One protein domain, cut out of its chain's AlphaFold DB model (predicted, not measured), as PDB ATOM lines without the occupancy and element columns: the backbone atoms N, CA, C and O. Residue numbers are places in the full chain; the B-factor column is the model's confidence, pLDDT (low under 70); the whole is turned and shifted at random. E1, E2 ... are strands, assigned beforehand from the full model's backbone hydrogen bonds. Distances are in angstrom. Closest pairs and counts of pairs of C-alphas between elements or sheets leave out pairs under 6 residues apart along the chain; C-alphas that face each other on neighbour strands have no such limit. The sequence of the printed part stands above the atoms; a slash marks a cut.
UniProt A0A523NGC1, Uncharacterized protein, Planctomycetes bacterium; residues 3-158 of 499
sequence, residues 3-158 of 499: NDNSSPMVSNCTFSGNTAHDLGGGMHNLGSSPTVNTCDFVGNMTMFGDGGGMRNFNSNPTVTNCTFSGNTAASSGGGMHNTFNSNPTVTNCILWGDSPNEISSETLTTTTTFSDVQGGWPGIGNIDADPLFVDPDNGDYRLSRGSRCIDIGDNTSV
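This is residues 3 to 158 of the 499 residues of an uncharacterized protein of Planctomycetes bacterium (UniProt A0A523NGC1). The chain, with little regular structure, winds as a solenoid of stacked turns: bent E1, E3 and E5, then E7 with E8, and a parallel wall of E2, E4, E6, E9. The hairpin E11 and E12 lies outside these turns. The 156 printed residues hold strands E1 to E12 in order and no named helix: all strand, compact, radius of gyration of the C-alphas 13.8 A, spans 40 by 32 by 27 A.

E5, residues 62 to 69, has parallel E3, 35 to 42, on one side, E7, 89 to 91, and E8, 94 to 96, on the other; N 36, N 63 and N 68 lie 2.8 A from O 62, O 89 and O 94. E1, 9 to 16, and E10, 111 to 113, are edge strands. The second sheet runs E2, 27 to 30, E4, 54 to 57, E6, 80 to 83, E9, 103 to 105. E11, 133 to 135, and E12, 140 to 143, form a hairpin.

E1, 18.4 A long, begins at C-alpha 9 (355.315, 447.684, 511.589); E12 ends at C-alpha 143 (354.623, 472.583, 512.785).

The printed part has no cut. Links E3 to E4 and E10 to E11 are long. Residues 107 to 108 and 145 to 146 have pLDDT under 70.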
ATOM      1  N   ASN A   3     350.719 445.970 500.958       95.38
ATOM      2  CA  ASN A   3     350.646 444.989 502.030       95.38
ATOM      3  C   ASN A   3     349.499 444.024 501.734       95.38
ATOM      4  O   ASN A   3     348.331 444.335 501.973       95.38
ATOM      5  N   ASP A   4     349.842 442.837 501.240       96.44
ATOM      6  CA  ASP A   4     348.880 441.776 500.940       96.44
ATOM      7  C   ASP A   4     348.983 440.661 501.986       96.44
ATOM      8  O   ASP A   4     350.007 439.980 502.093       96.44
ATOM      9  N   ASN A   5     347.928 440.501 502.791       96.25
ATOM     10  CA  ASN A   5     347.838 439.539 503.892       96.25
ATOM     11  C   ASN A   5     349.060 439.565 504.840       96.25
ATOM     12  O   ASN A   5     349.530 438.524 505.312       96.25
ATOM     13  N   SER A   6     349.585 440.760 505.119       95.06
ATOM     14  CA  SER A   6     350.740 440.970 505.993       95.06
ATOM     15  C   SER A   6     350.580 442.250 506.812       95.06
ATOM     16  O   SER A   6     350.219 443.291 506.282       95.06
ATOM     17  N   SER A   7     350.862 442.188 508.115       97.06
ATOM     18  CA  SER A   7     350.696 443.324 509.038       97.06
ATOM     19  C   SER A   7     352.056 443.842 509.518       97.06
ATOM     20  O   SER A   7     352.469 443.510 510.634       97.06
ATOM     21  N   PRO A   8     352.807 444.582 508.682       96.75
ATOM     22  CA  PRO A   8     354.105 445.115 509.075       96.75
ATOM     23  C   PRO A   8     353.987 446.222 510.130       96.75
ATOM     24  O   PRO A   8     352.955 446.877 510.272       96.75
ATOM     25  N   MET A   9     355.091 446.453 510.838       96.56
ATOM     26  CA  MET A   9     355.315 447.684 511.589       96.56
ATOM     27  C   MET A   9     356.093 448.645 510.691       96.56
ATOM     28  O   MET A   9     357.166 448.293 510.202       96.56
ATOM     29  N   VAL A  10     355.536 449.829 510.463       97.31
ATOM     30  CA  VAL A  10     356.126 450.897 509.658       97.31
ATOM     31  C   VAL A  10     356.333 452.089 510.577       97.31
ATOM     32  O   VAL A  10     355.382 452.567 511.194       97.31
ATOM     33  N   SER A  11     357.576 452.537 510.715       96.25
ATOM     34  CA  SER A  11     357.884 453.708 511.523       96.25
ATOM     35  C   SER A  11     359.008 454.538 510.936       96.25
ATOM     36  O   SER A  11     359.895 453.985 510.282       96.25
ATOM     37  N   ASN A  12     358.978 455.849 511.184       95.44
ATOM     38  CA  ASN A  12     359.993 456.807 510.733       95.44
ATOM     39  C   ASN A  12     360.217 456.733 509.214       95.44
ATOM     40  O   ASN A  12     361.343 456.569 508.742       95.44
ATOM     41  N   CYS A  13     359.120 456.736 508.454       97.62
ATOM     42  CA  CYS A  13     359.128 456.583 507.001       97.62
ATOM     43  C   CYS A  13     358.381 457.734 506.327       97.62
ATOM     44  O   CYS A  13     357.311 458.131 506.777       97.62
ATOM     45  N   THR A  14     358.893 458.177 505.180       97.62
ATOM     46  CA  THR A  14     358.235 459.168 504.322       97.62
ATOM     47  C   THR A  14     357.806 458.510 503.013       97.62
ATOM     48  O   THR A  14     358.632 458.005 502.249       97.62
ATOM     49  N   PHE A  15     356.506 458.527 502.737       97.94
ATOM     50  CA  PHE A  15     355.899 458.182 501.458       97.94
ATOM     51  C   PHE A  15     355.558 459.489 500.744       97.94
ATOM     52  O   PHE A  15     354.538 460.102 501.042       97.94
ATOM     53  N   SER A  16     356.422 459.926 499.827       97.25
ATOM     54  CA  SER A  16     356.262 461.208 499.132       97.25
ATOM     55  C   SER A  16     356.146 461.044 497.618       97.25
ATOM     56  O   SER A  16     356.916 460.287 497.020       97.25
ATOM     57  N   GLY A  17     355.189 461.743 496.999       96.38
ATOM     58  CA  GLY A  17     355.091 461.878 495.540       96.38
ATOM     59  C   GLY A  17     354.840 460.570 494.783       96.38
ATOM     60  O   GLY A  17     355.159 460.469 493.595       96.38
ATOM     61  N   ASN A  18     354.317 459.535 495.447       97.62
ATOM     62  CA  ASN A  18     354.072 458.245 494.807       97.62
ATOM     63  C   ASN A  18     352.785 458.291 493.985       97.62
ATOM     64  O   ASN A  18     351.806 458.914 494.379       97.62
ATOM     65  N   THR A  19     352.758 457.602 492.845       97.12
ATOM     66  CA  THR A  19     351.555 457.501 492.009       97.12
ATOM     67  C   THR A  19     351.195 456.044 491.765       97.12
ATOM     68  O   THR A  19     352.005 455.278 491.239       97.12
ATOM     69  N   ALA A  20     349.960 455.674 492.090       95.75
ATOM     70  CA  ALA A  20     349.375 454.384 491.753       95.75
ATOM     71  C   ALA A  20     348.255 454.544 490.714       95.75
ATOM     72  O   ALA A  20     347.602 455.583 490.623       95.75
ATOM     73  N   HIS A  21     348.016 453.498 489.920       94.19
ATOM     74  CA  HIS A  21     346.928 453.516 488.942       94.19
ATOM     75  C   HIS A  21     345.561 453.499 489.649       94.19
ATOM     76  O   HIS A  21     344.767 454.415 489.449       94.19
ATOM     77  N   ASP A  22     345.331 452.522 490.541       88.56
ATOM     78  CA  ASP A  22     344.010 452.297 491.155       88.56
ATOM     79  C   ASP A  22     343.999 452.226 492.693       88.56
ATOM     80  O   ASP A  22     342.942 452.382 493.294       88.56
ATOM     81  N   LEU A  23     345.118 451.932 493.365       88.69
ATOM     82  CA  LEU A  23     345.074 451.536 494.781       88.69
ATOM     83  C   LEU A  23     346.202 452.182 495.585       88.69
ATOM     84  O   LEU A  23     347.355 451.855 495.329       88.69
ATOM     85  N   GLY A  24     345.860 453.015 496.578       87.94
ATOM     86  CA  GLY A  24     346.781 453.416 497.649       87.94
ATOM     87  C   GLY A  24     348.067 454.070 497.143       87.94
ATOM     88  O   GLY A  24     349.082 453.383 497.050       87.94
ATOM     89  N   GLY A  25     348.043 455.366 496.822       93.75
ATOM     90  CA  GLY A  25     349.202 456.055 496.235       93.75
ATOM     91  C   GLY A  25     350.460 455.924 497.101       93.75
ATOM     92  O   GLY A  25     351.504 455.501 496.606       93.75
ATOM     93  N   GLY A  26     350.346 456.189 498.406       97.56
ATOM     94  CA  GLY A  26     351.413 455.955 499.385       97.56
ATOM     95  C   GLY A  26     351.433 454.514 499.909       97.56
ATOM     96  O   GLY A  26     352.451 453.817 499.812       97.56
ATOM     97  N   MET A  27     350.307 454.030 500.442       98.44
ATOM     98  CA  MET A  27     350.164 452.679 500.996       98.44
ATOM     99  C   MET A  27     348.824 452.026 500.641       98.44
ATOM    100  O   MET A  27     347.764 452.631 500.761       98.44
ATOM    101  N   HIS A  28     348.867 450.748 500.277       97.88
ATOM    102  CA  HIS A  28     347.701 449.899 500.079       97.88
ATOM    103  C   HIS A  28     347.748 448.713 501.047       97.88
ATOM    104  O   HIS A  28     348.736 447.983 501.094       97.88
ATOM    105  N   ASN A  29     346.675 448.529 501.813       98.00
ATOM    106  CA  ASN A  29     346.506 447.442 502.768       98.00
ATOM    107  C   ASN A  29     345.345 446.551 502.323       98.00
ATOM    108  O   ASN A  29     344.185 446.973 502.333       98.00
ATOM    109  N   LEU A  30     345.661 445.312 501.955       97.19
ATOM    110  CA  LEU A  30     344.711 444.284 501.545       97.19
ATOM    111  C   LEU A  30     344.736 443.134 502.553       97.19
ATOM    112  O   LEU A  30     345.726 442.409 502.648       97.19
ATOM    113  N   GLY A  31     343.657 442.977 503.326       96.88
ATOM    114  CA  GLY A  31     343.594 441.961 504.386       96.88
ATOM    115  C   GLY A  31     344.704 442.108 505.436       96.88
ATOM    116  O   GLY A  31     345.189 441.106 505.958       96.88
ATOM    117  N   SER A  32     345.143 443.342 505.693       97.44
ATOM    118  CA  SER A  32     346.385 443.669 506.396       97.44
ATOM    119  C   SER A  32     346.145 444.763 507.435       97.44
ATOM    120  O   SER A  32     345.567 445.797 507.131       97.44
ATOM    121  N   SER A  33     346.614 444.581 508.668       97.44
ATOM    122  CA  SER A  33     346.442 445.563 509.754       97.44
ATOM    123  C   SER A  33     347.802 446.042 510.266       97.44
ATOM    124  O   SER A  33     348.208 445.632 511.357       97.44
ATOM    125  N   PRO A  34     348.557 446.831 509.478       97.94
ATOM    126  CA  PRO A  34     349.856 447.330 509.909       97.94
ATOM    127  C   PRO A  34     349.743 448.312 511.080       97.94
ATOM    128  O   PRO A  34     348.726 448.980 511.268       97.94
ATOM    129  N   THR A  35     350.832 448.435 511.833       97.94
ATOM    130  CA  THR A  35     351.035 449.541 512.774       97.94
ATOM    131  C   THR A  35     351.921 450.574 512.096       97.94
ATOM    132  O   THR A  35     353.051 450.251 511.732       97.94
ATOM    133  N   VAL A  36     351.419 451.791 511.927       98.50
ATOM    134  CA  VAL A  36     352.101 452.899 511.255       98.50
ATOM    135  C   VAL A  36     352.282 454.023 512.266       98.50
ATOM    136  O   VAL A  36     351.305 454.465 512.863       98.50
ATOM    137  N   ASN A  37     353.519 454.451 512.511       97.88
ATOM    138  CA  ASN A  37     353.765 455.563 513.427       97.88
ATOM    139  C   ASN A  37     354.912 456.463 512.997       97.88
ATOM    140  O   ASN A  37     355.874 455.971 512.421       97.88
ATOM    141  N   THR A  38     354.857 457.754 513.325       97.88
ATOM    142  CA  THR A  38     355.923 458.708 512.965       97.88
ATOM    143  C   THR A  38     356.218 458.644 511.467       97.88
ATOM    144  O   THR A  38     357.314 458.279 511.053       97.88
ATOM    145  N   CYS A  39     355.196 458.812 510.632       98.56
ATOM    146  CA  CYS A  39     355.330 458.668 509.184       98.56
ATOM    147  C   CYS A  39     354.623 459.796 508.448       98.56
ATOM    148  O   CYS A  39     353.535 460.210 508.843       98.56
ATOM    149  N   ASP A  40     355.202 460.175 507.315       98.44
ATOM    150  CA  ASP A  40     354.617 461.135 506.387       98.44
ATOM    151  C   ASP A  40     354.048 460.424 505.163       98.44
ATOM    152  O   ASP A  40     354.707 459.583 504.546       98.44
ATOM    153  N   PHE A  41     352.834 460.800 504.778       98.62
ATOM    154  CA  PHE A  41     352.187 460.458 503.519       98.62
ATOM    155  C   PHE A  41     351.866 461.759 502.799       98.62
ATOM    156  O   PHE A  41     350.855 462.391 503.084       98.62
ATOM    157  N   VAL A  42     352.737 462.183 501.888       98.31
ATOM    158  CA  VAL A  42     352.681 463.540 501.338       98.31
ATOM    159  C   VAL A  42     352.688 463.554 499.813       98.31
ATOM    160  O   VAL A  42     353.481 462.864 499.171       98.31
ATOM    161  N   GLY A  43     351.774 464.301 499.198       97.50
ATOM    162  CA  GLY A  43     351.717 464.435 497.736       97.50
ATOM    163  C   GLY A  43     351.503 463.118 496.975       97.50
ATOM    164  O   GLY A  43     351.899 463.011 495.813       97.50
ATOM    165  N   ASN A  44     350.947 462.078 497.607       98.38
ATOM    166  CA  ASN A  44     350.719 460.793 496.945       98.38
ATOM    167  C   ASN A  44     349.404 460.797 496.167       98.38
ATOM    168  O   ASN A  44     348.424 461.420 496.570       98.38
ATOM    169  N   MET A  45     349.365 460.062 495.059       98.06
ATOM    170  CA  MET A  45     348.260 460.110 494.112       98.06
ATOM    171  C   MET A  45     347.755 458.729 493.689       98.06
ATOM    172  O   MET A  45     348.541 457.818 493.418       98.06
ATOM    173  N   THR A  46     346.439 458.604 493.507       97.06
ATOM    174  CA  THR A  46     345.843 457.566 492.653       97.06
ATOM    175  C   THR A  46     345.190 458.182 491.415       97.06
ATOM    176  O   THR A  46     344.433 459.144 491.508       97.06
ATOM    177  N   MET A  47     345.483 457.634 490.229       95.31
ATOM    178  CA  MET A  47     344.985 458.185 488.958       95.31
ATOM    179  C   MET A  47     343.493 457.923 488.727       95.31
ATOM    180  O   MET A  47     342.804 458.773 488.167       95.31
ATOM    181  N   PHE A  48     343.006 456.742 489.116       94.62
ATOM    182  CA  PHE A  48     341.637 456.293 488.835       94.62
ATOM    183  C   PHE A  48     340.939 455.633 490.032       94.62
ATOM    184  O   PHE A  48     339.837 455.108 489.880       94.62
ATOM    185  N   GLY A  49     341.554 455.662 491.215       92.75
ATOM    186  CA  GLY A  49     341.049 454.960 492.390       92.75
ATOM    187  C   GLY A  49     340.949 455.811 493.649       92.75
ATOM    188  O   GLY A  49     340.652 457.006 493.590       92.75
ATOM    189  N   ASP A  50     341.181 455.161 494.788       95.12
ATOM    190  CA  ASP A  50     340.927 455.696 496.128       95.12
ATOM    191  C   ASP A  50     342.176 455.630 497.010       95.12
ATOM    192  O   ASP A  50     343.063 454.800 496.776       95.12
ATOM    193  N   GLY A  51     342.221 456.445 498.065       95.50
ATOM    194  CA  GLY A  51     343.313 456.425 499.039       95.50
ATOM    195  C   GLY A  51     344.598 456.989 498.449       95.50
ATOM    196  O   GLY A  51     345.514 456.225 498.152       95.50
ATOM    197  N   GLY A  52     344.671 458.304 498.238       97.38
ATOM    198  CA  GLY A  52     345.885 458.958 497.733       97.38
ATOM    199  C   GLY A  52     347.082 458.661 498.642       97.38
ATOM    200  O   GLY A  52     348.066 458.079 498.191       97.38
ATOM    201  N   GLY A  53     346.956 458.938 499.939       98.12
ATOM    202  CA  GLY A  53     347.934 458.588 500.966       98.12
ATOM    203  C   GLY A  53     347.862 457.108 501.339       98.12
ATOM    204  O   GLY A  53     348.832 456.370 501.155       98.12
ATOM    205  N   MET A  54     346.705 456.644 501.817       98.31
ATOM    206  CA  MET A  54     346.499 455.264 502.263       98.31
ATOM    207  C   MET A  54     345.138 454.698 501.850       98.31
ATOM    208  O   MET A  54     344.095 455.319 502.039       98.31
ATOM    209  N   ARG A  55     345.123 453.457 501.357       97.31
ATOM    210  CA  ARG A  55     343.900 452.692 501.081       97.31
ATOM    211  C   ARG A  55     343.848 451.424 501.924       97.31
ATOM    212  O   ARG A  55     344.754 450.599 501.853       97.31
ATOM    213  N   ASN A  56     342.746 451.232 502.643       97.31
ATOM    214  CA  ASN A  56     342.486 450.076 503.495       97.31
ATOM    215  C   ASN A  56     341.298 449.270 502.966       97.31
ATOM    216  O   ASN A  56     340.167 449.758 502.916       97.31
ATOM    217  N   PHE A  57     341.560 448.018 502.597       95.56
ATOM    218  CA  PHE A  57     340.560 447.056 502.149       95.56
ATOM    219  C   PHE A  57     340.569 445.833 503.068       95.56
ATOM    220  O   PHE A  57     341.580 445.126 503.151       95.56
ATOM    221  N   ASN A  58     339.450 445.564 503.750       95.25
ATOM    222  CA  ASN A  58     339.348 444.514 504.772       95.25
ATOM    223  C   ASN A  58     340.493 444.573 505.804       95.25
ATOM    224  O   ASN A  58     341.108 443.557 506.130       95.25
ATOM    225  N   SER A  59     340.838 445.786 506.233       96.44
ATOM    226  CA  SER A  59     342.098 446.115 506.899       96.44
ATOM    227  C   SER A  59     341.853 447.113 508.028       96.44
ATOM    228  O   SER A  59     341.084 448.054 507.872       96.44
ATOM    229  N   ASN A  60     342.498 446.928 509.179       96.44
ATOM    230  CA  ASN A  60     342.313 447.800 510.348       96.44
ATOM    231  C   ASN A  60     343.682 448.264 510.861       96.44
ATOM    232  O   ASN A  60     344.141 447.729 511.873       96.44
ATOM    233  N   PRO A  61     344.394 449.147 510.135       97.62
ATOM    234  CA  PRO A  61     345.671 449.653 510.614       97.62
ATOM    235  C   PRO A  61     345.502 450.518 511.868       97.62
ATOM    236  O   PRO A  61     344.461 451.142 512.087       97.62
ATOM    237  N   THR A  62     346.566 450.573 512.663       98.25
ATOM    238  CA  THR A  62     346.726 451.549 513.745       98.25
ATOM    239  C   THR A  62     347.712 452.603 513.273       98.25
ATOM    240  O   THR A  62     348.855 452.259 512.973       98.25
ATOM    241  N   VAL A  63     347.263 453.851 513.177       98.62
ATOM    242  CA  VAL A  63     348.023 454.989 512.656       98.62
ATOM    243  C   VAL A  63     348.178 456.014 513.772       98.62
ATOM    244  O   VAL A  63     347.180 456.471 514.332       98.62
ATOM    245  N   THR A  64     349.418 456.337 514.134       98.50
ATOM    246  CA  THR A  64     349.696 457.215 515.278       98.50
ATOM    247  C   THR A  64     350.820 458.196 514.978       98.50
ATOM    248  O   THR A  64     351.841 457.769 514.451       98.50
ATOM    249  N   ASN A  65     350.688 459.481 515.322       98.38
ATOM    250  CA  ASN A  65     351.733 460.481 515.050       98.38
ATOM    251  C   ASN A  65     352.171 460.459 513.580       98.38
ATOM    252  O   ASN A  65     353.327 460.189 513.269       98.38
ATOM    253  N   CYS A  66     351.225 460.591 512.654       98.75
ATOM    254  CA  CYS A  66     351.499 460.595 511.219       98.75
ATOM    255  C   CYS A  66     350.884 461.831 510.571       98.75
ATOM    256  O   CYS A  66     349.833 462.293 511.018       98.75
ATOM    257  N   THR A  67     351.501 462.308 509.497       98.75
ATOM    258  CA  THR A  67     350.989 463.430 508.707       98.75
ATOM    259  C   THR A  67     350.575 462.936 507.323       98.75
ATOM    260  O   THR A  67     351.361 462.309 506.613       98.75
ATOM    261  N   PHE A  68     349.329 463.202 506.941       98.75
ATOM    262  CA  PHE A  68     348.800 463.037 505.591       98.75
ATOM    263  C   PHE A  68     348.548 464.435 505.033       98.75
ATOM    264  O   PHE A  68     347.803 465.204 505.635       98.75
ATOM    265  N   SER A  69     349.219 464.798 503.939       98.44
ATOM    266  CA  SER A  69     348.998 466.116 503.347       98.44
ATOM    267  C   SER A  69     349.221 466.168 501.840       98.44
ATOM    268  O   SER A  69     350.126 465.531 501.293       98.44
ATOM    269  N   GLY A  70     348.388 466.940 501.139       97.56
ATOM    270  CA  GLY A  70     348.490 467.145 499.694       97.56
ATOM    271  C   GLY A  70     348.277 465.875 498.859       97.56
ATOM    272  O   GLY A  70     348.643 465.831 497.682       97.56
ATOM    273  N   ASN A  71     347.726 464.810 499.434       98.50
ATOM    274  CA  ASN A  71     347.446 463.571 498.730       98.50
ATOM    275  C   ASN A  71     346.175 463.701 497.889       98.50
ATOM    276  O   ASN A  71     345.200 464.344 498.269       98.50
ATOM    277  N   THR A  72     346.153 463.054 496.728       98.38
ATOM    278  CA  THR A  72     345.035 463.144 495.784       98.38
ATOM    279  C   THR A  72     344.534 461.764 495.373       98.38
ATOM    280  O   THR A  72     345.295 460.903 494.942       98.38
ATOM    281  N   ALA A  73     343.227 461.552 495.431       97.75
ATOM    282  CA  ALA A  73     342.559 460.392 494.862       97.75
ATOM    283  C   ALA A  73     341.551 460.827 493.797       97.75
ATOM    284  O   ALA A  73     340.965 461.905 493.874       97.75
ATOM    285  N   ALA A  74     341.313 459.974 492.803       96.62
ATOM    286  CA  ALA A  74     340.332 460.268 491.762       96.62
ATOM    287  C   ALA A  74     338.886 460.192 492.278       96.62
ATOM    288  O   ALA A  74     338.021 460.922 491.793       96.62
ATOM    289  N   SER A  75     338.628 459.294 493.233       94.50
ATOM    290  CA  SER A  75     337.272 458.954 493.673       94.50
ATOM    291  C   SER A  75     337.010 459.293 495.142       94.50
ATOM    292  O   SER A  75     336.030 459.975 495.442       94.50
ATOM    293  N   SER A  76     337.835 458.823 496.082       94.94
ATOM    294  CA  SER A  76     337.587 459.026 497.516       94.94
ATOM    295  C   SER A  76     338.837 458.889 498.381       94.94
ATOM    296  O   SER A  76     339.726 458.094 498.085       94.94
ATOM    297  N   GLY A  77     338.855 459.634 499.495       94.94
ATOM    298  CA  GLY A  77     339.907 459.573 500.514       94.94
ATOM    299  C   GLY A  77     341.267 459.951 499.942       94.94
ATOM    300  O   GLY A  77     342.092 459.078 499.691       94.94
ATOM    301  N   GLY A  78     341.484 461.243 499.710       97.25
ATOM    302  CA  GLY A  78     342.797 461.768 499.356       97.25
ATOM    303  C   GLY A  78     343.833 461.330 500.380       97.25
ATOM    304  O   GLY A  78     344.801 460.684 499.999       97.25
ATOM    305  N   GLY A  79     343.567 461.543 501.670       97.81
ATOM    306  CA  GLY A  79     344.452 461.120 502.752       97.81
ATOM    307  C   GLY A  79     344.319 459.634 503.023       97.81
ATOM    308  O   GLY A  79     345.253 458.856 502.815       97.81
ATOM    309  N   MET A  80     343.118 459.214 503.420       97.88
ATOM    310  CA  MET A  80     342.812 457.828 503.758       97.88
ATOM    311  C   MET A  80     341.454 457.374 503.218       97.88
ATOM    312  O   MET A  80     340.425 458.011 503.444       97.88
ATOM    313  N   HIS A  81     341.417 456.212 502.564       96.75
ATOM    314  CA  HIS A  81     340.175 455.556 502.158       96.75
ATOM    315  C   HIS A  81     340.004 454.180 502.811       96.75
ATOM    316  O   HIS A  81     340.863 453.309 502.674       96.75
ATOM    317  N   ASN A  82     338.859 453.970 503.464       96.06
ATOM    318  CA  ASN A  82     338.515 452.751 504.193       96.06
ATOM    319  C   ASN A  82     337.268 452.094 503.592       96.06
ATOM    320  O   ASN A  82     336.167 452.649 503.633       96.06
ATOM    321  N   THR A  83     337.433 450.879 503.072       93.88
ATOM    322  CA  THR A  83     336.371 450.107 502.410       93.88
ATOM    323  C   THR A  83     336.337 448.665 502.915       93.88
ATOM    324  O   THR A  83     337.312 448.155 503.479       93.88
ATOM    325  N   PHE A  84     335.203 447.990 502.719       90.94
ATOM    326  CA  PHE A  84     335.039 446.558 502.976       90.94
ATOM    327  C   PHE A  84     335.352 446.153 504.431       90.94
ATOM    328  O   PHE A  84     336.248 445.353 504.688       90.94
ATOM    329  N   ASN A  85     334.597 446.703 505.391       87.12
ATOM    330  CA  ASN A  85     334.738 446.473 506.845       87.12
ATOM    331  C   ASN A  85     336.091 446.902 507.448       87.12
ATOM    332  O   ASN A  85     336.539 446.324 508.440       87.12
ATOM    333  N   SER A  86     336.729 447.913 506.861       94.62
ATOM    334  CA  SER A  86     337.946 448.527 507.400       94.62
ATOM    335  C   SER A  86     337.603 449.612 508.424       94.62
ATOM    336  O   SER A  86     336.905 450.568 508.099       94.62
ATOM    337  N   ASN A  87     338.112 449.468 509.648       93.38
ATOM    338  CA  ASN A  87     337.888 450.356 510.794       93.38
ATOM    339  C   ASN A  87     339.242 450.721 511.427       93.38
ATOM    340  O   ASN A  87     339.598 450.181 512.480       93.38
ATOM    341  N   PRO A  88     340.055 451.563 510.771       96.06
ATOM    342  CA  PRO A  88     341.339 451.951 511.332       96.06
ATOM    343  C   PRO A  88     341.182 452.770 512.614       96.06
ATOM    344  O   PRO A  88     340.143 453.390 512.871       96.06
ATOM    345  N   THR A  89     342.254 452.779 513.401       97.56
ATOM    346  CA  THR A  89     342.437 453.703 514.522       97.56
ATOM    347  C   THR A  89     343.454 454.756 514.110       97.56
ATOM    348  O   THR A  89     344.555 454.392 513.700       97.56
ATOM    349  N   VAL A  90     343.078 456.028 514.203       98.38
ATOM    350  CA  VAL A  90     343.895 457.190 513.835       98.38
ATOM    351  C   VAL A  90     344.021 458.083 515.068       98.38
ATOM    352  O   VAL A  90     343.012 458.468 515.660       98.38
ATOM    353  N   THR A  91     345.240 458.349 515.528       98.62
ATOM    354  CA  THR A  91     345.453 459.124 516.763       98.62
ATOM    355  C   THR A  91     346.692 460.002 516.686       98.62
ATOM    356  O   THR A  91     347.696 459.570 516.129       98.62
ATOM    357  N   ASN A  92     346.656 461.218 517.231       98.38
ATOM    358  CA  ASN A  92     347.760 462.184 517.136       98.38
ATOM    359  C   ASN A  92     348.194 462.417 515.685       98.38
ATOM    360  O   ASN A  92     349.381 462.508 515.411       98.38
ATOM    361  N   CYS A  93     347.274 462.388 514.723       98.75
ATOM    362  CA  CYS A  93     347.611 462.538 513.306       98.75
ATOM    363  C   CYS A  93     347.151 463.891 512.780       98.75
ATOM    364  O   CYS A  93     346.209 464.470 513.313       98.75
ATOM    365  N   ILE A  94     347.776 464.337 511.695       98.81
ATOM    366  CA  ILE A  94     347.293 465.464 510.899       98.81
ATOM    367  C   ILE A  94     346.876 464.921 509.538       98.81
ATOM    368  O   ILE A  94     347.630 464.163 508.922       98.81
ATOM    369  N   LEU A  95     345.675 465.272 509.089       98.62
ATOM    370  CA  LEU A  95     345.184 465.017 507.740       98.62
ATOM    371  C   LEU A  95     344.686 466.341 507.161       98.62
ATOM    372  O   LEU A  95     343.637 466.846 507.576       98.62
ATOM    373  N   TRP A  96     345.487 466.928 506.271       98.44
ATOM    374  CA  TRP A  96     345.287 468.301 505.823       98.44
ATOM    375  C   TRP A  96     345.624 468.531 504.352       98.44
ATOM    376  O   TRP A  96     346.757 468.315 503.906       98.44
ATOM    377  N   GLY A  97     344.670 469.085 503.607       97.31
ATOM    378  CA  GLY A  97     344.853 469.436 502.204       97.31
ATOM    379  C   GLY A  97     344.802 468.222 501.280       97.31
ATOM    380  O   GLY A  97     345.368 468.267 500.185       97.31
ATOM    381  N   ASP A  98     344.149 467.137 501.696       98.44
ATOM    382  CA  ASP A  98     343.980 465.952 500.873       98.44
ATOM    383  C   ASP A  98     342.662 465.982 500.078       98.44
ATOM    384  O   ASP A  98     341.573 466.285 500.569       98.44
ATOM    385  N   SER A  99     342.726 465.584 498.807       97.62
ATOM    386  CA  SER A  99     341.601 465.671 497.871       97.62
ATOM    387  C   SER A  99     341.141 464.289 497.383       97.62
ATOM    388  O   SER A  99     341.979 463.468 497.017       97.62
ATOM    389  N   PRO A 100     339.829 463.982 497.329       96.94
ATOM    390  CA  PRO A 100     338.703 464.884 497.584       96.94
ATOM    391  C   PRO A 100     338.332 465.043 499.066       96.94
ATOM    392  O   PRO A 100     337.536 465.920 499.385       96.94
ATOM    393  N   ASN A 101     338.843 464.183 499.950       96.06
ATOM    394  CA  ASN A 101     338.567 464.214 501.388       96.06
ATOM    395  C   ASN A 101     339.777 463.704 502.168       96.06
ATOM    396  O   ASN A 101     340.401 462.736 501.726       96.06
ATOM    397  N   GLU A 102     339.991 464.233 503.367       97.88
ATOM    398  CA  GLU A 102     341.000 463.742 504.312       97.88
ATOM    399  C   GLU A 102     340.797 462.264 504.652       97.88
ATOM    400  O   GLU A 102     341.676 461.422 504.463       97.88
ATOM    401  N   ILE A 103     339.576 461.911 505.059       96.44
ATOM    402  CA  ILE A 103     339.175 460.534 505.338       96.44
ATOM    403  C   ILE A 103     337.864 460.237 504.617       96.44
ATOM    404  O   ILE A 103     336.881 460.967 504.726       96.44
ATOM    405  N   SER A 104     337.818 459.110 503.913       94.69
ATOM    406  CA  SER A 104     336.589 458.538 503.366       94.69
ATOM    407  C   SER A 104     336.393 457.129 503.912       94.69
ATOM    408  O   SER A 104     337.311 456.312 503.902       94.69
ATOM    409  N   SER A 105     335.207 456.837 504.446       88.44
ATOM    410  CA  SER A 105     334.875 455.532 505.028       88.44
ATOM    411  C   SER A 105     333.458 455.121 504.646       88.44
ATOM    412  O   SER A 105     332.514 455.859 504.918       88.44
ATOM    413  N   GLU A 106     333.287 453.924 504.080       81.06
ATOM    414  CA  GLU A 106     331.967 453.424 503.654       81.06
ATOM    415  C   GLU A 106     330.979 453.230 504.822       81.06
ATOM    416  O   GLU A 106     329.766 453.278 504.615       81.06
ATOM    417  N   THR A 107     331.475 453.022 506.050       66.94
ATOM    418  CA  THR A 107     330.645 452.714 507.232       66.94
ATOM    419  C   THR A 107     330.788 453.677 508.422       66.94
ATOM    420  O   THR A 107     330.241 453.380 509.477       66.94
ATOM    421  N   LEU A 108     331.449 454.841 508.288       62.72
ATOM    422  CA  LEU A 108     331.670 455.835 509.376       62.72
ATOM    423  C   LEU A 108     332.239 455.261 510.699       62.72
ATOM    424  O   LEU A 108     332.042 455.815 511.775       62.72
ATOM    425  N   THR A 109     332.950 454.140 510.637       70.00
ATOM    426  CA  THR A 109     333.423 453.377 511.806       70.00
ATOM    427  C   THR A 109     334.906 453.587 512.123       70.00
ATOM    428  O   THR A 109     335.436 452.953 513.035       70.00
ATOM    429  N   THR A 110     335.583 454.473 511.388       84.88
ATOM    430  CA  THR A 110     336.963 454.882 511.676       84.88
ATOM    431  C   THR A 110     337.014 455.610 513.014       84.88
ATOM    432  O   THR A 110     336.288 456.583 513.222       84.88
ATOM    433  N   THR A 111     337.857 455.125 513.926       93.88
ATOM    434  CA  THR A 111     338.054 455.761 515.232       93.88
ATOM    435  C   THR A 111     339.202 456.748 515.116       93.88
ATOM    436  O   THR A 111     340.353 456.325 515.027       93.88
ATOM    437  N   THR A 112     338.882 458.041 515.120       96.38
ATOM    438  CA  THR A 112     339.867 459.128 515.072       96.38
ATOM    439  C   THR A 112     339.767 459.943 516.353       96.38
ATOM    440  O   THR A 112     338.674 460.395 516.691       96.38
ATOM    441  N   THR A 113     340.870 460.113 517.070       97.69
ATOM    442  CA  THR A 113     340.943 460.875 518.332       97.69
ATOM    443  C   THR A 113     342.223 461.691 518.368       97.69
ATOM    444  O   THR A 113     343.216 461.257 517.790       97.69
ATOM    445  N   PHE A 114     342.232 462.830 519.062       97.38
ATOM    446  CA  PHE A 114     343.408 463.698 519.182       97.38
ATOM    447  C   PHE A 114     344.093 463.929 517.832       97.38
ATOM    448  O   PHE A 114     345.291 463.738 517.710       97.38
ATOM    449  N   SER A 115     343.327 464.186 516.776       98.56
ATOM    450  CA  SER A 115     343.867 464.381 515.430       98.56
ATOM    451  C   SER A 115     343.276 465.630 514.802       98.56
ATOM    452  O   SER A 115     342.096 465.927 515.004       98.56
ATOM    453  N   ASP A 116     344.078 466.311 514.002       98.50
ATOM    454  CA  ASP A 116     343.640 467.443 513.206       98.50
ATOM    455  C   ASP A 116     343.211 466.952 511.826       98.50
ATOM    456  O   ASP A 116     343.955 466.246 511.136       98.50
ATOM    457  N   VAL A 117     341.961 467.229 511.463       98.31
ATOM    458  CA  VAL A 117     341.364 466.749 510.215       98.31
ATOM    459  C   VAL A 117     340.635 467.901 509.550       98.31
ATOM    460  O   VAL A 117     339.605 468.345 510.059       98.31
ATOM    461  N   GLN A 118     341.120 468.321 508.380       97.56
ATOM    462  CA  GLN A 118     340.527 469.419 507.620       97.56
ATOM    463  C   GLN A 118     339.037 469.180 507.332       97.56
ATOM    464  O   GLN A 118     338.634 468.148 506.781       97.56
ATOM    465  N   GLY A 119     338.207 470.163 507.677       91.38
ATOM    466  CA  GLY A 119     336.748 470.083 507.565       91.38
ATOM    467  C   GLY A 119     336.075 469.307 508.703       91.38
ATOM    468  O   GLY A 119     334.860 469.078 508.653       91.38
ATOM    469  N   GLY A 120     336.850 468.913 509.715       92.69
ATOM    470  CA  GLY A 120     336.423 468.294 510.960       92.69
ATOM    471  C   GLY A 120     336.163 466.791 510.871       92.69
ATOM    472  O   GLY A 120     335.649 466.257 509.886       92.69
ATOM    473  N   TRP A 121     336.442 466.087 511.973       93.31
ATOM    474  CA  TRP A 121     336.093 464.675 512.130       93.31
ATOM    475  C   TRP A 121     335.596 464.352 513.547       93.31
ATOM    476  O   TRP A 121     336.242 464.732 514.527       93.31
ATOM    477  N   PRO A 122     334.487 463.605 513.712       92.00
ATOM    478  CA  PRO A 122     333.979 463.256 515.035       92.00
ATOM    479  C   PRO A 122     334.978 462.430 515.856       92.00
ATOM    480  O   PRO A 122     335.434 461.376 515.415       92.00
ATOM    481  N   GLY A 123     335.260 462.868 517.081       91.88
ATOM    482  CA  GLY A 123     336.140 462.158 518.004       91.88
ATOM    483  C   GLY A 123     336.580 463.029 519.171       91.88
ATOM    484  O   GLY A 123     336.460 464.250 519.127       91.88
ATOM    485  N   ILE A 124     337.052 462.400 520.246       92.94
ATOM    486  CA  ILE A 124     337.589 463.125 521.405       92.94
ATOM    487  C   ILE A 124     338.925 463.749 521.008       92.94
ATOM    488  O   ILE A 124     339.761 463.055 520.436       92.94
ATOM    489  N   GLY A 125     339.116 465.030 521.329       90.19
ATOM    490  CA  GLY A 125     340.377 465.742 521.111       90.19
ATOM    491  C   GLY A 125     340.683 466.076 519.651       90.19
ATOM    492  O   GLY A 125     341.756 466.595 519.386       90.19
ATOM    493  N   ASN A 126     339.787 465.779 518.705       96.75
ATOM    494  CA  ASN A 126     340.004 466.189 517.321       96.75
ATOM    495  C   ASN A 126     339.776 467.690 517.160       96.75
ATOM    496  O   ASN A 126     338.862 468.249 517.777       96.75
ATOM    497  N   ILE A 127     340.559 468.293 516.278       93.56
ATOM    498  CA  ILE A 127     340.447 469.696 515.890       93.56
ATOM    499  C   ILE A 127     340.285 469.815 514.365       93.56
ATOM    500  O   ILE A 127     340.374 468.825 513.637       93.56
ATOM    501  N   ASP A 128     339.923 471.019 513.930       95.25
ATOM    502  CA  ASP A 128     339.872 471.450 512.531       95.25
ATOM    503  C   ASP A 128     340.461 472.859 512.503       95.25
ATOM    504  O   ASP A 128     339.751 473.852 512.696       95.25
ATOM    505  N   ALA A 129     341.784 472.932 512.426       90.12
ATOM    506  CA  ALA A 129     342.532 474.181 512.421       90.12
ATOM    507  C   ALA A 129     343.697 474.068 511.445       90.12
ATOM    508  O   ALA A 129     344.188 472.975 511.218       90.12
ATOM    509  N   ASP A 130     344.149 475.183 510.874       92.06
ATOM    510  CA  ASP A 130     345.344 475.146 510.029       92.06
ATOM    511  C   ASP A 130     346.536 474.583 510.835       92.06
ATOM    512  O   ASP A 130     346.860 475.147 511.887       92.06
ATOM    513  N   PRO A 131     347.197 473.496 510.379       92.25
ATOM    514  CA  PRO A 131     348.378 472.954 511.037       92.25
ATOM    515  C   PRO A 131     349.546 473.935 511.078       92.25
ATOM    516  O   PRO A 131     350.489 473.701 511.832       92.25
ATOM    517  N   LEU A 132     349.522 474.994 510.258       90.69
ATOM    518  CA  LEU A 132     350.611 475.958 510.108       90.69
ATOM    519  C   LEU A 132     351.944 475.256 509.811       90.69
ATOM    520  O   LEU A 132     352.945 475.453 510.500       90.69
ATOM    521  N   PHE A 133     351.959 474.399 508.787       93.44
ATOM    522  CA  PHE A 133     353.195 473.757 508.335       93.44
ATOM    523  C   PHE A 133     354.238 474.797 507.903       93.44
ATOM    524  O   PHE A 133     353.893 475.780 507.251       93.44
ATOM    525  N   VAL A 134     355.512 474.554 508.227       84.75
ATOM    526  CA  VAL A 134     356.624 475.487 507.961       84.75
ATOM    527  C   VAL A 134     356.772 475.809 506.470       84.75
ATOM    528  O   VAL A 134     356.874 476.978 506.101       84.75
ATOM    529  N   ASP A 135     356.810 474.793 505.606       87.50
ATOM    530  CA  ASP A 135     356.948 474.971 504.154       87.50
ATOM    531  C   ASP A 135     356.428 473.727 503.401       87.50
ATOM    532  O   ASP A 135     357.203 472.928 502.853       87.50
ATOM    533  N   PRO A 136     355.097 473.515 503.381       87.69
ATOM    534  CA  PRO A 136     354.503 472.305 502.817       87.69
ATOM    535  C   PRO A 136     354.717 472.189 501.300       87.69
ATOM    536  O   PRO A 136     354.782 471.075 500.777       87.69
ATOM    537  N   ASP A 137     354.894 473.309 500.590       85.88
ATOM    538  CA  ASP A 137     355.185 473.327 499.150       85.88
ATOM    539  C   ASP A 137     356.558 472.716 498.828       85.88
ATOM    540  O   ASP A 137     356.751 472.138 497.751       85.88
ATOM    541  N   ASN A 138     357.506 472.795 499.767       85.62
ATOM    542  CA  ASN A 138     358.826 472.171 499.661       85.62
ATOM    543  C   ASN A 138     358.960 470.882 500.490       85.62
ATOM    544  O   ASN A 138     360.056 470.325 500.591       85.62
ATOM    545  N   GLY A 139     357.846 470.358 501.006       84.56
ATOM    546  CA  GLY A 139     357.785 469.086 501.725       84.56
ATOM    547  C   GLY A 139     358.189 469.164 503.197       84.56
ATOM    548  O   GLY A 139     358.494 468.127 503.786       84.56
ATOM    549  N   ASP A 140     358.213 470.363 503.777       92.75
ATOM    550  CA  ASP A 140     358.465 470.587 505.196       92.75
ATOM    551  C   ASP A 140     357.139 470.691 505.957       92.75
ATOM    552  O   ASP A 140     356.478 471.731 505.982       92.75
ATOM    553  N   TYR A 141     356.753 469.571 506.562       95.50
ATOM    554  CA  TYR A 141     355.501 469.424 507.306       95.50
ATOM    555  C   TYR A 141     355.701 469.509 508.820       95.50
ATOM    556  O   TYR A 141     354.862 469.033 509.589       95.50
ATOM    557  N   ARG A 142     356.815 470.100 509.262       94.88
ATOM    558  CA  ARG A 142     356.987 470.485 510.663       94.88
ATOM    559  C   ARG A 142     355.963 471.555 511.017       94.88
ATOM    560  O   ARG A 142     355.578 472.351 510.162       94.88
ATOM    561  N   LEU A 143     355.528 471.561 512.271       90.12
ATOM    562  CA  LEU A 143     354.623 472.583 512.785       90.12
ATOM    563  C   LEU A 143     355.384 473.889 513.009       90.12
ATOM    564  O   LEU A 143     356.531 473.877 513.460       90.12
ATOM    565  N   SER A 144     354.741 475.008 512.699       80.06
ATOM    566  CA  SER A 144     355.206 476.340 513.089       80.06
ATOM    567  C   SER A 144     354.632 476.721 514.454       80.06
ATOM    568  O   SER A 144     353.571 476.233 514.847       80.06
ATOM    569  N   ARG A 145     355.311 477.632 515.165       69.38
ATOM    570  CA  ARG A 145     354.807 478.230 516.414       69.38
ATOM    571  C   ARG A 145     353.415 478.841 516.186       69.38
ATOM    572  O   ARG A 145     353.172 479.401 515.121       69.38
ATOM    573  N   GLY A 146     352.512 478.700 517.159       67.31
ATOM    574  CA  GLY A 146     351.102 479.107 517.042       67.31
ATOM    575  C   GLY A 146     350.196 478.052 516.394       67.31
ATOM    576  O   GLY A 146     348.975 478.204 516.373       67.31
ATOM    577  N   SER A 147     350.766 476.948 515.892       86.12
ATOM    578  CA  SER A 147     349.963 475.823 515.425       86.12
ATOM    579  C   SER A 147     349.122 475.272 516.564       86.12
ATOM    580  O   SER A 147     349.635 474.864 517.606       86.12
ATOM    581  N   ARG A 148     347.814 475.160 516.326       84.94
ATOM    582  CA  ARG A 148     346.901 474.516 517.274       84.94
ATOM    583  C   ARG A 148     347.155 473.020 517.419       84.94
ATOM    584  O   ARG A 148     346.497 472.419 518.247       84.94
ATOM    585  N   CYS A 149     348.046 472.422 516.624       91.88
ATOM    586  CA  CYS A 149     348.438 471.016 516.729       91.88
ATOM    587  C   CYS A 149     349.515 470.753 517.795       91.88
ATOM    588  O   CYS A 149     349.771 469.582 518.094       91.88
ATOM    589  N   ILE A 150     350.133 471.809 518.332       89.31
ATOM    590  CA  ILE A 150     351.204 471.726 519.331       89.31
ATOM    591  C   ILE A 150     350.618 471.402 520.712       89.31
ATOM    592  O   ILE A 150     349.578 471.946 521.077       89.31
ATOM    593  N   ASP A 151     351.265 470.502 521.455       86.88
ATOM    594  CA  ASP A 151     351.012 470.157 522.862       86.88
ATOM    595  C   ASP A 151     349.573 469.726 523.205       86.88
ATOM    596  O   ASP A 151     349.132 469.786 524.354       86.88
ATOM    597  N   ILE A 152     348.812 469.235 522.225       87.31
ATOM    598  CA  ILE A 152     347.408 468.832 522.429       87.31
ATOM    599  C   ILE A 152     347.103 467.378 522.043       87.31
ATOM    600  O   ILE A 152     345.936 466.967 521.995       87.31
ATOM    601  N   GLY A 153     348.130 466.574 521.766       91.56
ATOM    602  CA  GLY A 153     347.999 465.143 521.508       91.56
ATOM    603  C   GLY A 153     347.827 464.294 522.775       91.56
ATOM    604  O   GLY A 153     347.920 464.744 523.914       91.56
ATOM    605  N   ASP A 154     347.579 462.998 522.581       94.62
ATOM    606  CA  ASP A 154     347.489 462.012 523.659       94.62
ATOM    607  C   ASP A 154     348.789 461.211 523.812       94.62
ATOM    608  O   ASP A 154     349.067 460.266 523.061       94.62
ATOM    609  N   ASN A 155     349.546 461.524 524.864       93.00
ATOM    610  CA  ASN A 155     350.772 460.818 525.246       93.00
ATOM    611  C   ASN A 155     350.586 459.309 525.441       93.00
ATOM    612  O   ASN A 155     351.523 458.532 525.239       93.00
ATOM    613  N   THR A 156     349.399 458.861 525.859       94.12
ATOM    614  CA  THR A 156     349.152 457.440 526.147       94.12
ATOM    615  C   THR A 156     348.996 456.596 524.886       94.12
ATOM    616  O   THR A 156     349.197 455.377 524.939       94.12
ATOM    617  N   SER A 157     348.699 457.244 523.758       94.06
ATOM    618  CA  SER A 157     348.548 456.610 522.453       94.06
ATOM    619  C   SER A 157     349.874 456.444 521.708       94.06
ATOM    620  O   SER A 157     349.969 455.579 520.834       94.06
ATOM    621  N   VAL A 158     350.927 457.176 522.091       94.06
ATOM    622  CA  VAL A 158     352.273 457.023 521.516       94.06
ATOM    623  C   VAL A 158     352.811 455.605 521.793       94.06
ATOM    624  O   VAL A 158     352.893 455.183 522.956       94.06
TER     625      VAL A 158